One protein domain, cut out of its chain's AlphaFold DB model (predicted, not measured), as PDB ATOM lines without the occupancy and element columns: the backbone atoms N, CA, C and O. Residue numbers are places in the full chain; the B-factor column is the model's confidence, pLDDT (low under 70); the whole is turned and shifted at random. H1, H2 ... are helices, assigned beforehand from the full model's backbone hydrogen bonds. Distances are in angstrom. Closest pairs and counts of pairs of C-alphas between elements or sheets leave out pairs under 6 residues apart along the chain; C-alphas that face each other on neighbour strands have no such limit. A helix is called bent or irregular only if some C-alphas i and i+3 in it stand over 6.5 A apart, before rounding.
ATOM      1  N   TYR A 153      65.315 -16.825 -15.908       83.50
ATOM      2  CA  TYR A 153      65.025 -15.488 -15.398       83.50
ATOM      3  C   TYR A 153      64.015 -15.630 -14.262       83.50
ATOM      4  O   TYR A 153      62.926 -16.159 -14.466       83.50
ATOM      5  N   GLU A 154      64.403 -15.237 -13.046       88.94
ATOM      6  CA  GLU A 154      63.565 -15.360 -11.836       88.94
ATOM      7  C   GLU A 154      63.026 -16.785 -11.576       88.94
ATOM      8  O   GLU A 154      61.946 -16.979 -11.029       88.94
ATOM      9  N   GLY A 155      63.792 -17.814 -11.957       88.12
ATOM     10  CA  GLY A 155      63.389 -19.218 -11.806       88.12
ATOM     11  C   GLY A 155      62.443 -19.730 -12.900       88.12
ATOM     12  O   GLY A 155      62.116 -20.916 -12.899       88.12
ATOM     13  N   CYS A 156      62.064 -18.886 -13.860       81.50
ATOM     14  CA  CYS A 156      61.318 -19.272 -15.052       81.50
ATOM     15  C   CYS A 156      62.281 -19.538 -16.223       81.50
ATOM     16  O   CYS A 156      63.214 -18.755 -16.428       81.50
ATOM     17  N   PRO A 157      62.080 -20.614 -17.007       83.88
ATOM     18  CA  PRO A 157      62.885 -20.857 -18.199       83.88
ATOM     19  C   PRO A 157      62.650 -19.733 -19.212       83.88
ATOM     20  O   PRO A 157      61.505 -19.420 -19.556       83.88
ATOM     21  N   VAL A 158      63.730 -19.117 -19.690       87.62
ATOM     22  CA  VAL A 158      63.648 -18.078 -20.718       87.62
ATOM     23  C   VAL A 158      63.474 -18.750 -22.072       87.62
ATOM     24  O   VAL A 158      64.338 -19.496 -22.528       87.62
ATOM     25  N   ILE A 159      62.354 -18.467 -22.734       86.69
ATOM     26  CA  ILE A 159      62.108 -18.908 -24.106       86.69
ATOM     27  C   ILE A 159      62.485 -17.746 -25.033       86.69
ATOM     28  O   ILE A 159      61.742 -16.763 -25.086       86.69
ATOM     29  N   PRO A 160      63.621 -17.810 -25.754       87.06
ATOM     30  CA  PRO A 160      63.996 -16.744 -26.668       87.06
ATOM     31  C   PRO A 160      63.022 -16.716 -27.849       87.06
ATOM     32  O   PRO A 160      62.917 -17.680 -28.612       87.06
ATOM     33  N   LEU A 161      62.323 -15.595 -28.010       90.75
ATOM     34  CA  LEU A 161      61.501 -15.314 -29.181       90.75
ATOM     35  C   LEU A 161      62.274 -14.376 -30.108       90.75
ATOM     36  O   LEU A 161      62.966 -13.469 -29.655       90.75
ATOM     37  N   GLN A 162      62.177 -14.611 -31.416       92.38
ATOM     38  CA  GLN A 162      62.848 -13.778 -32.426       92.38
ATOM     39  C   GLN A 162      62.016 -12.557 -32.848       92.38
ATOM     40  O   GLN A 162      62.464 -11.775 -33.683       92.38
ATOM     41  N   ASP A 163      60.803 -12.421 -32.316       95.62
ATOM     42  CA  ASP A 163      59.858 -11.372 -32.691       95.62
ATOM     43  C   ASP A 163      60.015 -10.125 -31.825       95.62
ATOM     44  O   ASP A 163      60.601 -10.156 -30.740       95.62
ATOM     45  N   ASN A 164      59.467  -9.015 -32.313       96.56
ATOM     46  CA  ASN A 164      59.420  -7.778 -31.552       96.56
ATOM     47  C   ASN A 164      58.587  -7.977 -30.275       96.56
ATOM     48  O   ASN A 164      57.487  -8.532 -30.317       96.56
ATOM     49  N   SER A 165      59.088  -7.483 -29.141       95.62
ATOM     50  CA  SER A 165      58.394  -7.558 -27.856       95.62
ATOM     51  C   SER A 165      57.008  -6.911 -27.887       95.62
ATOM     52  O   SER A 165      56.102  -7.446 -27.258       95.62
ATOM     53  N   SER A 166      56.811  -5.819 -28.641       96.75
ATOM     54  CA  SER A 166      55.493  -5.171 -28.773       96.75
ATOM     55  C   SER A 166      54.468  -6.066 -29.463       96.75
ATOM     56  O   SER A 166      53.293  -6.073 -29.110       96.75
ATOM     57  N   ASP A 167      54.919  -6.837 -30.446       96.81
ATOM     58  CA  ASP A 167      54.051  -7.682 -31.261       96.81
ATOM     59  C   ASP A 167      53.680  -8.950 -30.481       96.81
ATOM     60  O   ASP A 167      52.532  -9.395 -30.494       96.81
ATOM     61  N   VAL A 168      54.637  -9.498 -29.723       96.56
ATOM     62  CA  VAL A 168      54.387 -10.600 -28.785       96.56
ATOM     63  C   VAL A 168      53.439 -10.163 -27.669       96.56
ATOM     64  O   VAL A 168      52.534 -10.915 -27.319       96.56
ATOM     65  N   GLU A 169      53.605  -8.955 -27.127       96.56
ATOM     66  CA  GLU A 169      52.686  -8.404 -26.129       96.56
ATOM     67  C   GLU A 169      51.259  -8.312 -26.684       96.56
ATOM     68  O   GLU A 169      50.323  -8.774 -26.033       96.56
ATOM     69  N   LEU A 170      51.098  -7.817 -27.915       96.38
ATOM     70  CA  LEU A 170      49.812  -7.769 -28.611       96.38
ATOM     71  C   LEU A 170      49.180  -9.167 -28.749       96.38
ATOM     72  O   LEU A 170      47.999  -9.353 -28.450       96.38
ATOM     73  N   LEU A 171      49.967 -10.169 -29.160       96.31
ATOM     74  CA  LEU A 171      49.511 -11.560 -29.250       96.31
ATOM     75  C   LEU A 171      49.032 -12.084 -27.891       96.31
ATOM     76  O   LEU A 171      47.949 -12.666 -27.801       96.31
ATOM     77  N   LEU A 172      49.823 -11.878 -26.838       95.75
ATOM     78  CA  LEU A 172      49.501 -12.342 -25.489       95.75
ATOM     79  C   LEU A 172      48.265 -11.637 -24.923       95.75
ATOM     80  O   LEU A 172      47.427 -12.300 -24.311       95.75
ATOM     81  N   GLN A 173      48.107 -10.335 -25.178       95.44
ATOM     82  CA  GLN A 173      46.916  -9.576 -24.793       95.44
ATOM     83  C   GLN A 173      45.654 -10.180 -25.412       95.44
ATOM     84  O   GLN A 173      44.689 -10.398 -24.691       95.44
ATOM     85  N   VAL A 174      45.664 -10.534 -26.701       95.19
ATOM     86  CA  VAL A 174      44.489 -11.137 -27.358       95.19
ATOM     87  C   VAL A 174      44.205 -12.565 -26.891       95.19
ATOM     88  O   VAL A 174      43.047 -12.989 -26.833       95.19
ATOM     89  N   LEU A 175      45.253 -13.339 -26.602       91.56
ATOM     90  CA  LEU A 175      45.095 -14.702 -26.093       91.56
ATOM     91  C   LEU A 175      44.524 -14.710 -24.671       91.56
ATOM     92  O   LEU A 175      43.753 -15.609 -24.340       91.56
ATOM     93  N   HIS A 176      44.881 -13.718 -23.854       92.44
ATOM     94  CA  HIS A 176      44.365 -13.561 -22.498       92.44
ATOM     95  C   HIS A 176      42.977 -12.902 -22.478       92.44
ATOM     96  O   HIS A 176      42.063 -13.391 -21.819       92.44
ATOM     97  N   ASP A 177      42.808 -11.807 -23.220       89.88
ATOM     98  CA  ASP A 177      41.553 -11.080 -23.366       89.88
ATOM     99  C   ASP A 177      40.980 -11.267 -24.774       89.88
ATOM    100  O   ASP A 177      41.319 -10.577 -25.740       89.88
ATOM    101  N   GLY A 178      40.016 -12.183 -24.873       77.50
ATOM    102  CA  GLY A 178      39.286 -12.415 -26.108       77.50
ATOM    103  C   GLY A 178      38.566 -11.171 -26.648       77.50
ATOM    104  O   GLY A 178      38.255 -11.149 -27.837       77.50
ATOM    105  N   TYR A 179      38.308 -10.133 -25.852       83.19
ATOM    106  CA  TYR A 179      37.631  -8.918 -26.315       83.19
ATOM    107  C   TYR A 179      38.582  -7.865 -26.892       83.19
ATOM    108  O   TYR A 179      38.130  -7.062 -27.714       83.19
ATOM    109  N   ALA A 180      39.879  -7.919 -26.567       86.94
ATOM    110  CA  ALA A 180      40.893  -6.965 -27.038       86.94
ATOM    111  C   ALA A 180      40.964  -6.877 -28.573       86.94
ATOM    112  O   ALA A 180      41.208  -5.819 -29.143       86.94
ATOM    113  N   LEU A 181      40.630  -7.976 -29.257       89.06
ATOM    114  CA  LEU A 181      40.522  -8.064 -30.715       89.06
ATOM    115  C   LEU A 181      39.671  -6.943 -31.345       89.06
ATOM    116  O   LEU A 181      39.890  -6.605 -32.501       89.06
ATOM    117  N   ARG A 182      38.705  -6.372 -30.613       78.94
ATOM    118  CA  ARG A 182      37.780  -5.343 -31.121       78.94
ATOM    119  C   ARG A 182      38.363  -3.933 -31.163       78.94
ATOM    120  O   ARG A 182      37.861  -3.106 -31.909       78.94
ATOM    121  N   SER A 183      39.366  -3.641 -30.339       87.69
ATOM    122  CA  SER A 183      39.981  -2.307 -30.261       87.69
ATOM    123  C   SER A 183      41.159  -2.133 -31.218       87.69
ATOM    124  O   SER A 183      41.782  -1.075 -31.251       87.69
ATOM    125  N   TYR A 184      41.494  -3.182 -31.965       92.44
ATOM    126  CA  TYR A 184      42.656  -3.221 -32.836       92.44
ATOM    127  C   TYR A 184      42.305  -2.834 -34.268       92.44
ATOM    128  O   TYR A 184      41.222  -3.140 -34.761       92.44
ATOM    129  N   GLY A 185      43.229  -2.136 -34.928       88.44
ATOM    130  CA  GLY A 185      43.101  -1.765 -36.325       88.44
ATOM    131  C   GLY A 185      43.704  -2.813 -37.257       88.44
ATOM    132  O   GLY A 185      44.216  -3.858 -36.851       88.44
ATOM    133  N   ILE A 186      43.691  -2.497 -38.552       85.31
ATOM    134  CA  ILE A 186      44.196  -3.395 -39.596       85.31
ATOM    135  C   ILE A 186      45.678  -3.753 -39.409       85.31
ATOM    136  O   ILE A 186      46.078  -4.883 -39.678       85.31
ATOM    137  N   ARG A 187      46.496  -2.817 -38.906       90.56
ATOM    138  CA  ARG A 187      47.924  -3.052 -38.650       90.56
ATOM    139  C   ARG A 187      48.096  -4.139 -37.596       90.56
ATOM    140  O   ARG A 187      48.825  -5.102 -37.817       90.56
ATOM    141  N   GLU A 188      47.406  -4.006 -36.475       96.00
ATOM    142  CA  GLU A 188      47.445  -4.971 -35.384       96.00
ATOM    143  C   GLU A 188      46.919  -6.338 -35.846       96.00
ATOM    144  O   GLU A 188      47.526  -7.360 -35.532       96.00
ATOM    145  N   TYR A 189      45.873  -6.381 -36.682       92.94
ATOM    146  CA  TYR A 189      45.412  -7.632 -37.292       92.94
ATOM    147  C   TYR A 189      46.467  -8.301 -38.170       92.94
ATOM    148  O   TYR A 189      46.622  -9.516 -38.080       92.94
ATOM    149  N   THR A 190      47.226  -7.551 -38.976       89.62
ATOM    150  CA  THR A 190      48.306  -8.151 -39.783       89.62
ATOM    151  C   THR A 190      49.404  -8.763 -38.915       89.62
ATOM    152  O   THR A 190      49.832  -9.884 -39.186       89.62
ATOM    153  N   VAL A 191      49.792  -8.087 -37.827       93.94
ATOM    154  CA  VAL A 191      50.769  -8.602 -36.853       93.94
ATOM    155  C   VAL A 191      50.244  -9.872 -36.180       93.94
ATOM    156  O   VAL A 191      50.938 -10.883 -36.109       93.94
ATOM    157  N   LEU A 192      48.991  -9.851 -35.727       95.75
ATOM    158  CA  LEU A 192      48.366 -10.990 -35.062       95.75
ATOM    159  C   LEU A 192      48.140 -12.183 -36.001       95.75
ATOM    160  O   LEU A 192      48.202 -13.324 -35.548       95.75
ATOM    161  N   LEU A 193      47.885 -11.951 -37.291       91.88
ATOM    162  CA  LEU A 193      47.798 -13.015 -38.294       91.88
ATOM    163  C   LEU A 193      49.160 -13.662 -38.544       91.88
ATOM    164  O   LEU A 193      49.234 -14.892 -38.610       91.88
ATOM    165  N   ASP A 194      50.223 -12.862 -38.652       92.75
ATOM    166  CA  ASP A 194      51.584 -13.365 -38.852       92.75
ATOM    167  C   ASP A 194      52.050 -14.178 -37.638       92.75
ATOM    168  O   ASP A 194      52.353 -15.371 -37.748       92.75
ATOM    169  N   LEU A 195      51.971 -13.592 -36.439       94.00
ATOM    170  CA  LEU A 195      52.333 -14.281 -35.202       94.00
ATOM    171  C   LEU A 195      51.408 -15.466 -34.906       94.00
ATOM    172  O   LEU A 195      51.874 -16.529 -34.497       94.00
ATOM    173  N   GLY A 196      50.104 -15.325 -35.147       93.19
ATOM    174  CA  GLY A 196      49.137 -16.403 -34.973       93.19
ATOM    175  C   GLY A 196      49.429 -17.590 -35.889       93.19
ATOM    176  O   GLY A 196      49.319 -18.736 -35.456       93.19
ATOM    177  N   SER A 197      49.886 -17.339 -37.116       88.31
ATOM    178  CA  SER A 197      50.321 -18.390 -38.042       88.31
ATOM    179  C   SER A 197      51.658 -19.005 -37.607       88.31
ATOM    180  O   SER A 197      51.781 -20.231 -37.544       88.31
ATOM    181  N   LYS A 198      52.640 -18.174 -37.227       89.69
ATOM    182  CA  LYS A 198      53.974 -18.594 -36.762       89.69
ATOM    183  C   LYS A 198      53.911 -19.478 -35.514       89.69
ATOM    184  O   LYS A 198      54.579 -20.512 -35.452       89.69
ATOM    185  N   TYR A 199      53.086 -19.093 -34.544       90.88
ATOM    186  CA  TYR A 199      52.895 -19.796 -33.273       90.88
ATOM    187  C   TYR A 199      51.724 -20.782 -33.285       90.88
ATOM    188  O   TYR A 199      51.412 -21.369 -32.250       90.88
ATOM    189  N   GLN A 200      51.105 -21.014 -34.448       90.19
ATOM    190  CA  GLN A 200      50.016 -21.980 -34.635       90.19
ATOM    191  C   GLN A 200      48.783 -21.711 -33.749       90.19
ATOM    192  O   GLN A 200      48.054 -22.632 -33.374       90.19
ATOM    193  N   ALA A 201      48.506 -20.443 -33.445       89.25
ATOM    194  CA  ALA A 201      47.299 -19.990 -32.759       89.25
ATOM    195  C   ALA A 201      46.105 -19.918 -33.735       89.25
ATOM    196  O   ALA A 201      45.501 -18.868 -33.951       89.25
ATOM    197  N   TRP A 202      45.741 -21.049 -34.348       86.69
ATOM    198  CA  TRP A 202      44.738 -21.101 -35.423       86.69
ATOM    199  C   TRP A 202      43.348 -20.608 -35.011       86.69
ATOM    200  O   TRP A 202      42.640 -20.023 -35.828       86.69
ATOM    201  N   GLY A 203      42.963 -20.788 -33.744       86.50
ATOM    202  CA  GLY A 203      41.714 -20.235 -33.214       86.50
ATOM    203  C   GLY A 203      41.684 -18.705 -33.272       86.50
ATOM    204  O   GLY A 203      40.667 -18.119 -33.642       86.50
ATOM    205  N   LEU A 204      42.817 -18.060 -32.986       91.38
ATOM    206  CA  LEU A 204      42.984 -16.617 -33.121       91.38
ATOM    207  C   LEU A 204      42.957 -16.197 -34.595       91.38
ATOM    208  O   LEU A 204      42.184 -15.315 -34.957       91.38
ATOM    209  N   VAL A 205      43.725 -16.876 -35.451       89.38
ATOM    210  CA  VAL A 205      43.754 -16.606 -36.901       89.38
ATOM    211  C   VAL A 205      42.348 -16.692 -37.498       89.38
ATOM    212  O   VAL A 205      41.922 -15.774 -38.190       89.38
ATOM    213  N   LYS A 206      41.574 -17.735 -37.170       86.69
ATOM    214  CA  LYS A 206      40.184 -17.898 -37.631       86.69
ATOM    215  C   LYS A 206      39.284 -16.759 -37.152       86.69
ATOM    216  O   LYS A 206      38.464 -16.267 -37.921       86.69
ATOM    217  N   ARG A 207      39.433 -16.324 -35.897       89.56
ATOM    218  CA  ARG A 207      38.664 -15.198 -35.345       89.56
ATOM    219  C   ARG A 207      39.005 -13.882 -36.035       89.56
ATOM    220  O   ARG A 207      38.081 -13.171 -36.409       89.56
ATOM    221  N   ILE A 208      40.288 -13.589 -36.243       91.44
ATOM    222  CA  ILE A 208      40.726 -12.390 -36.971       91.44
ATOM    223  C   ILE A 208      40.231 -12.449 -38.413       91.44
ATOM    224  O   ILE A 208      39.631 -11.492 -38.878       91.44
ATOM    225  N   MET A 209      40.394 -13.583 -39.096       86.94
ATOM    226  CA  MET A 209      39.888 -13.762 -40.458       86.94
ATOM    227  C   MET A 209      38.372 -13.602 -40.533       86.94
ATOM    228  O   MET A 209      37.890 -13.041 -41.502       86.94
ATOM    229  N   SER A 210      37.619 -14.046 -39.525       85.50
ATOM    230  CA  SER A 210      36.169 -13.827 -39.457       85.50
ATOM    231  C   SER A 210      35.821 -12.343 -39.320       85.50
ATOM    232  O   SER A 210      34.956 -11.852 -40.040       85.50
ATOM    233  N   VAL A 211      36.533 -11.609 -38.454       86.56
ATOM    234  CA  VAL A 211      36.377 -10.150 -38.318       86.56
ATOM    235  C   VAL A 211      36.733  -9.452 -39.629       86.56
ATOM    236  O   VAL A 211      35.936  -8.678 -40.143       86.56
ATOM    237  N   LEU A 212      37.873  -9.790 -40.227       85.69
ATOM    238  CA  LEU A 212      38.322  -9.205 -41.483       85.69
ATOM    239  C   LEU A 212      37.407  -9.558 -42.660       85.69
ATOM    240  O   LEU A 212      37.158  -8.702 -43.491       85.69
ATOM    241  N   LEU A 213      36.886 -10.782 -42.753       84.06
ATOM    242  CA  LEU A 213      35.911 -11.173 -43.781       84.06
ATOM    243  C   LEU A 213      34.582 -10.441 -43.600       84.06
ATOM    244  O   LEU A 213      33.907 -10.155 -44.583       84.06
ATOM    245  N   HIS A 214      34.202 -10.151 -42.355       80.12
ATOM    246  CA  HIS A 214      33.021  -9.348 -42.058       80.12
ATOM    247  C   HIS A 214      33.231  -7.871 -42.417       80.12
ATOM    248  O   HIS A 214      32.330  -7.243 -42.963       80.12
ATOM    249  N   GLU A 215      34.413  -7.320 -42.141       79.44
ATOM    250  CA  GLU A 215      34.750  -5.918 -42.424       79.44
ATOM    251  C   GLU A 215      35.129  -5.658 -43.894       79.44
ATOM    252  O   GLU A 215      34.823  -4.594 -44.429       79.44
ATOM    253  N   TYR A 216      35.757  -6.631 -44.562       81.12
ATOM    254  CA  TYR A 216      36.317  -6.537 -45.918       81.12
ATOM    255  C   TYR A 216      35.936  -7.747 -46.800       81.12
ATOM    256  O   TYR A 216      36.819  -8.405 -47.365       81.12
ATOM    257  N   PRO A 217      34.637  -8.064 -46.959       73.88
ATOM    258  CA  PRO A 217      34.190  -9.269 -47.665       73.88
ATOM    259  C   PRO A 217      34.702  -9.344 -49.110       73.88
ATOM    260  O   PRO A 217      35.198 -10.389 -49.519       73.88
ATOM    261  N   ASP A 218      34.700  -8.228 -49.845       63.47
ATOM    262  CA  ASP A 218      35.109  -8.189 -51.260       63.47
ATOM    263  C   ASP A 218      36.608  -8.422 -51.472       63.47
ATOM    264  O   ASP A 218      37.034  -8.943 -52.499       63.47
ATOM    265  N   THR A 219      37.436  -8.012 -50.507       69.88
ATOM    266  CA  THR A 219      38.902  -8.141 -50.620       69.88
ATOM    267  C   THR A 219      39.361  -9.550 -50.246       69.88
ATOM    268  O   THR A 219      40.436  -9.987 -50.651       69.88
ATOM    269  N   LEU A 220      38.546 -10.274 -49.475       64.88
ATOM    270  CA  LEU A 220      38.900 -11.557 -48.872       64.88
ATOM    271  C   LEU A 220      38.012 -12.719 -49.345       64.88
ATOM    272  O   LEU A 220      38.202 -13.843 -48.876       64.88
ATOM    273  N   GLU A 221      37.097 -12.498 -50.297       59.16
ATOM    274  CA  GLU A 221      36.198 -13.519 -50.865       59.16
ATOM    275  C   GLU A 221      36.979 -14.747 -51.378       59.16
ATOM    276  O   GLU A 221      36.586 -15.896 -51.159       59.16
ATOM    277  N   GLY A 222      38.171 -14.520 -51.940       56.44
ATOM    278  CA  GLY A 222      39.087 -15.575 -52.377       56.44
ATOM    279  C   GLY A 222      39.826 -16.305 -51.251       56.44
ATOM    280  O   GLY A 222      40.295 -17.413 -51.474       56.44
ATOM    281  N   LEU A 223      39.918 -15.752 -50.039       58.44
ATOM    282  CA  LEU A 223      40.670 -16.316 -48.903       58.44
ATOM    283  C   LEU A 223      39.791 -17.138 -47.950       58.44
ATOM    284  O   LEU A 223      40.294 -17.763 -47.013       58.44
ATOM    285  N   HIS A 224      38.482 -17.200 -48.211       58.16
ATOM    286  CA  HIS A 224      37.523 -17.926 -47.380       58.16
ATOM    287  C   HIS A 224      37.896 -19.411 -47.213       58.16
ATOM    288  O   HIS A 224      37.816 -19.963 -46.110       58.16
ATOM    289  N   HIS A 225      38.420 -20.027 -48.278       60.69
ATOM    290  CA  HIS A 225      38.854 -21.424 -48.296       60.69
ATOM    291  C   HIS A 225      40.016 -21.726 -47.330       60.69
ATOM    292  O   HIS A 225      40.115 -22.854 -46.851       60.69
ATOM    293  N   LEU A 226      40.867 -20.744 -46.998       52.50
ATOM    294  CA  LEU A 226      41.969 -20.931 -46.043       52.50
ATOM    295  C   LEU A 226      41.459 -21.077 -44.606       52.50
ATOM    296  O   LEU A 226      42.008 -21.853 -43.829       52.50
ATOM    297  N   SER A 227      40.377 -20.370 -44.265       58.38
ATOM    298  CA  SER A 227      39.746 -20.462 -42.943       58.38
ATOM    299  C   SER A 227      38.916 -21.738 -42.760       58.38
ATOM    300  O   SER A 227      38.783 -22.234 -41.641       58.38
ATOM    301  N   GLN A 228      38.362 -22.268 -43.856       60.94
ATOM    302  CA  GLN A 228      37.453 -23.416 -43.840       60.94
ATOM    303  C   GLN A 228      38.171 -24.763 -43.970       60.94
ATOM    304  O   GLN A 228      37.722 -25.739 -43.380       60.94
ATOM    305  N   ASN A 229      39.285 -24.830 -44.710       56.25
ATOM    306  CA  ASN A 229      39.920 -26.105 -45.067       56.25
ATOM    307  C   ASN A 229      41.160 -26.456 -44.231       56.25
ATOM    308  O   ASN A 229      41.813 -27.465 -44.501       56.25
ATOM    309  N   HIS A 230      41.525 -25.649 -43.230       56.41
ATOM    310  CA  HIS A 230      42.671 -25.975 -42.387       56.41
ATOM    311  C   HIS A 230      42.296 -27.081 -41.376       56.41
ATOM    312  O   HIS A 230      41.349 -26.903 -40.610       56.41
ATOM    313  N   PRO A 231      43.042 -28.201 -41.293       48.31
ATOM    314  CA  PRO A 231      42.692 -29.355 -40.452       48.31
ATOM    315  C   PRO A 231      42.670 -29.060 -38.941       48.31
ATOM    316  O   PRO A 231      42.146 -29.852 -38.168       48.31
ATOM    317  N   ALA A 232      43.213 -27.916 -38.508       46.09
ATOM    318  CA  ALA A 232      43.119 -27.439 -37.123       46.09
ATOM    319  C   ALA A 232      41.898 -26.529 -36.846       46.09
ATOM    320  O   ALA A 232      41.759 -26.027 -35.734       46.09
ATOM    321  N   CYS A 233      41.040 -26.268 -37.841       49.12
ATOM    322  CA  CYS A 233      39.910 -25.329 -37.752       49.12
ATOM    323  C   CYS A 233      38.534 -26.001 -37.602       49.12
ATOM    324  O   CYS A 233      37.520 -25.291 -37.634       49.12
ATOM    325  N   ASP A 234      38.497 -27.320 -37.381       41.22
ATOM    326  CA  ASP A 234      37.293 -28.164 -37.291       41.22
ATOM    327  C   ASP A 234      36.556 -28.043 -35.939       41.22
ATOM    328  O   ASP A 234      36.167 -29.016 -35.298       41.22
ATOM    329  N   VAL A 235      36.395 -26.805 -35.466       43.84
ATOM    330  CA  VAL A 235      35.548 -26.464 -34.318       43.84
ATOM    331  C   VAL A 235      34.320 -25.738 -34.853       43.84
ATOM    332  O   VAL A 235      34.445 -24.702 -35.526       43.84
ATOM    333  N   GLN A 236      33.142 -26.306 -34.564       39.38
ATOM    334  CA  GLN A 236      31.837 -25.726 -34.874       39.38
ATOM    335  C   GLN A 236      31.790 -24.274 -34.392       39.38
ATOM    336  O   GLN A 236      32.041 -23.972 -33.226       39.38
ATOM    337  N   MET A 237      31.493 -23.361 -35.316       37.62
ATOM    338  CA  MET A 237      31.312 -21.955 -34.987       37.62
ATOM    339  C   MET A 237      30.075 -21.802 -34.107       37.62
ATOM    340  O   MET A 237      28.965 -22.120 -34.532       37.62
ATOM    341  N   HIS A 238      30.245 -21.231 -32.917       36.47
ATOM    342  CA  HIS A 238      29.150 -20.513 -32.279       36.47
ATOM    343  C   HIS A 238      28.672 -19.422 -33.244       36.47
ATOM    344  O   HIS A 238      29.492 -18.720 -33.843       36.47
ATOM    345  N   VAL A 239      27.354 -19.326 -33.431       35.12
ATOM    346  CA  VAL A 239      26.703 -18.298 -34.252       35.12
ATOM    347  C   VAL A 239      27.339 -16.944 -33.948       35.12
ATOM    348  O   VAL A 239      27.446 -16.551 -32.786       35.12
ATOM    349  N   CYS A 240      27.800 -16.263 -34.997       34.19
ATOM    350  CA  CYS A 240      28.432 -14.961 -34.894       34.19
ATOM    351  C   CYS A 240      27.533 -13.989 -34.096       34.19
ATOM    352  O   CYS A 240      26.420 -13.703 -34.543       34.19
ATOM    353  N   PRO A 241      27.991 -13.438 -32.955       36.72
ATOM    354  CA  PRO A 241      27.220 -12.471 -32.168       36.72
ATOM    355  C   PRO A 241      26.962 -11.137 -32.894       36.72
ATOM    356  O   PRO A 241      26.254 -10.287 -32.361       36.72
ATOM    357  N   LEU A 242      27.522 -10.925 -34.094       32.06
ATOM    358  CA  LEU A 242      27.357  -9.684 -34.863       32.06
ATOM    359  C   LEU A 242      25.890  -9.410 -35.218       32.06
ATOM    360  O   LEU A 242      25.470  -8.255 -35.195       32.06
ATOM    361  N   THR A 243      25.081 -10.445 -35.443       35.38
ATOM    362  CA  THR A 243      23.646 -10.293 -35.734       35.38
ATOM    363  C   THR A 243      22.847  -9.769 -34.535       35.38
ATOM    364  O   THR A 243      21.823  -9.125 -34.736       35.38
ATOM    365  N   ASP A 244      23.327  -9.997 -33.306       34.09
ATOM    366  CA  ASP A 244      22.714  -9.508 -32.060       34.09
ATOM    367  C   ASP A 244      23.325  -8.171 -31.580       34.09
ATOM    368  O   ASP A 244      22.825  -7.535 -30.652       34.09
ATOM    369  N   TYR A 245      24.409  -7.722 -32.228       36.66
ATOM    370  CA  TYR A 245      25.111  -6.471 -31.929       36.66
ATOM    371  C   TYR A 245      24.614  -5.294 -32.783       36.66
ATOM    372  O   TYR A 245      24.457  -4.193 -32.255       36.66
ATOM    373  N   TYR A 246      24.250  -5.507 -34.056       37.31
ATOM    374  CA  TYR A 246      23.614  -4.457 -34.876       37.31
ATOM    375  C   TYR A 246      22.260  -3.991 -34.311       37.31
ATOM    376  O   TYR A 246      21.868  -2.844 -34.510       37.31
ATOM    377  N   SER A 247      21.568  -4.840 -33.549       36.97
ATOM    378  CA  SER A 247      20.358  -4.496 -32.791       36.97
ATOM    379  C   SER A 247      20.636  -3.676 -31.520       36.97
ATOM    380  O   SER A 247      19.720  -3.015 -31.037       36.97
TER     381      SER A 247
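AT A GLANCE: This is residues 153 to 247 of the 425 residues of an uncharacterized protein of Phlebiopsis gigantea 11061_1 CR5-6 (UniProt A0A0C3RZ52). Three helices, H2, H3 and H4, fold back and forth beside one another, with H3 between the other two, and H1 crosses H2 about perpendicular to it. At one end of the model residues 153 to 162 stick out as a free arm; at the other a long link leads from H4 to the small H5, which touches no helix. The printed part has 95 residues with five named helices, in the order H1, H2, H3, H4, H5, and no named strand; the class is all helix. It is only just loose, close to compact, with a radius of gyration of the C-alphas of 15.0 A, and is elongated, spanning 48 by 30 by 24 A.

IN THESE COORDINATES: Begin at Tyr 153 and pass along residues 153 to 164, which hold no named element. Find C-alpha 165 at (58.394, -7.558, -27.856); from there H1, residues 165 to 176, runs 16.2 A. H2, residues 186 to 198, covers 18.3 A. Look next for C-alpha 202 at (44.738, -21.101, -35.423), where H3 begins; it runs 19.5 A to residue 215 and is the longest helix by residues. H4, residues 217 to 228, covers 15.0 A and is irregular: C-alphas 219 and 222 are 7.6 A apart. H5, residues 242 to 245, ends with C-alpha 245 at (25.111, -6.471, -31.929).

HOW THE PARTS SIT: H1 touches H2 with residues 167 to 171 alone, about perpendicular at 83 degrees; their closest C-alphas, of Leu 171 and Leu 192, are 6.0 A apart. H1 and H3 are close but not clearly touching, with the C-alphas of Leu 175 and Leu 204 closest at 7.6 A. H2 and H3 form a helical hairpin at a shallow tilt of 28 degrees, opposite ways; H3 touches H2 with residues 202 to 208 alone, and the closest C-alphas, of Leu 193 and Val 205, are 5.6 A apart. H3 and H4 form a second helical hairpin, at a shallow tilt of 23 degrees, opposite ways, with the C-alphas of Lys 206 and Ser 227 closest at 5.9 A. H2 and H4 are apart. In H1, H2 and H3 every O i to N i+4 pair is within hydrogen-bond range; in H4 3 of 8 are, beside 4 of 9 O i to N i+3 pairs, and H5 is too short for an O i to N i+4 pair.

THE WHOLE: The C-alphas farthest apart, of Gly 155 and Ser 247, are 50.1 A apart. The printed part has no cut, and the link from H4 to H5, 13 residues, is long. Look at the B-factor column: the mean pLDDT of the printed part is 76.3, and residues 218 to 247 are under 70.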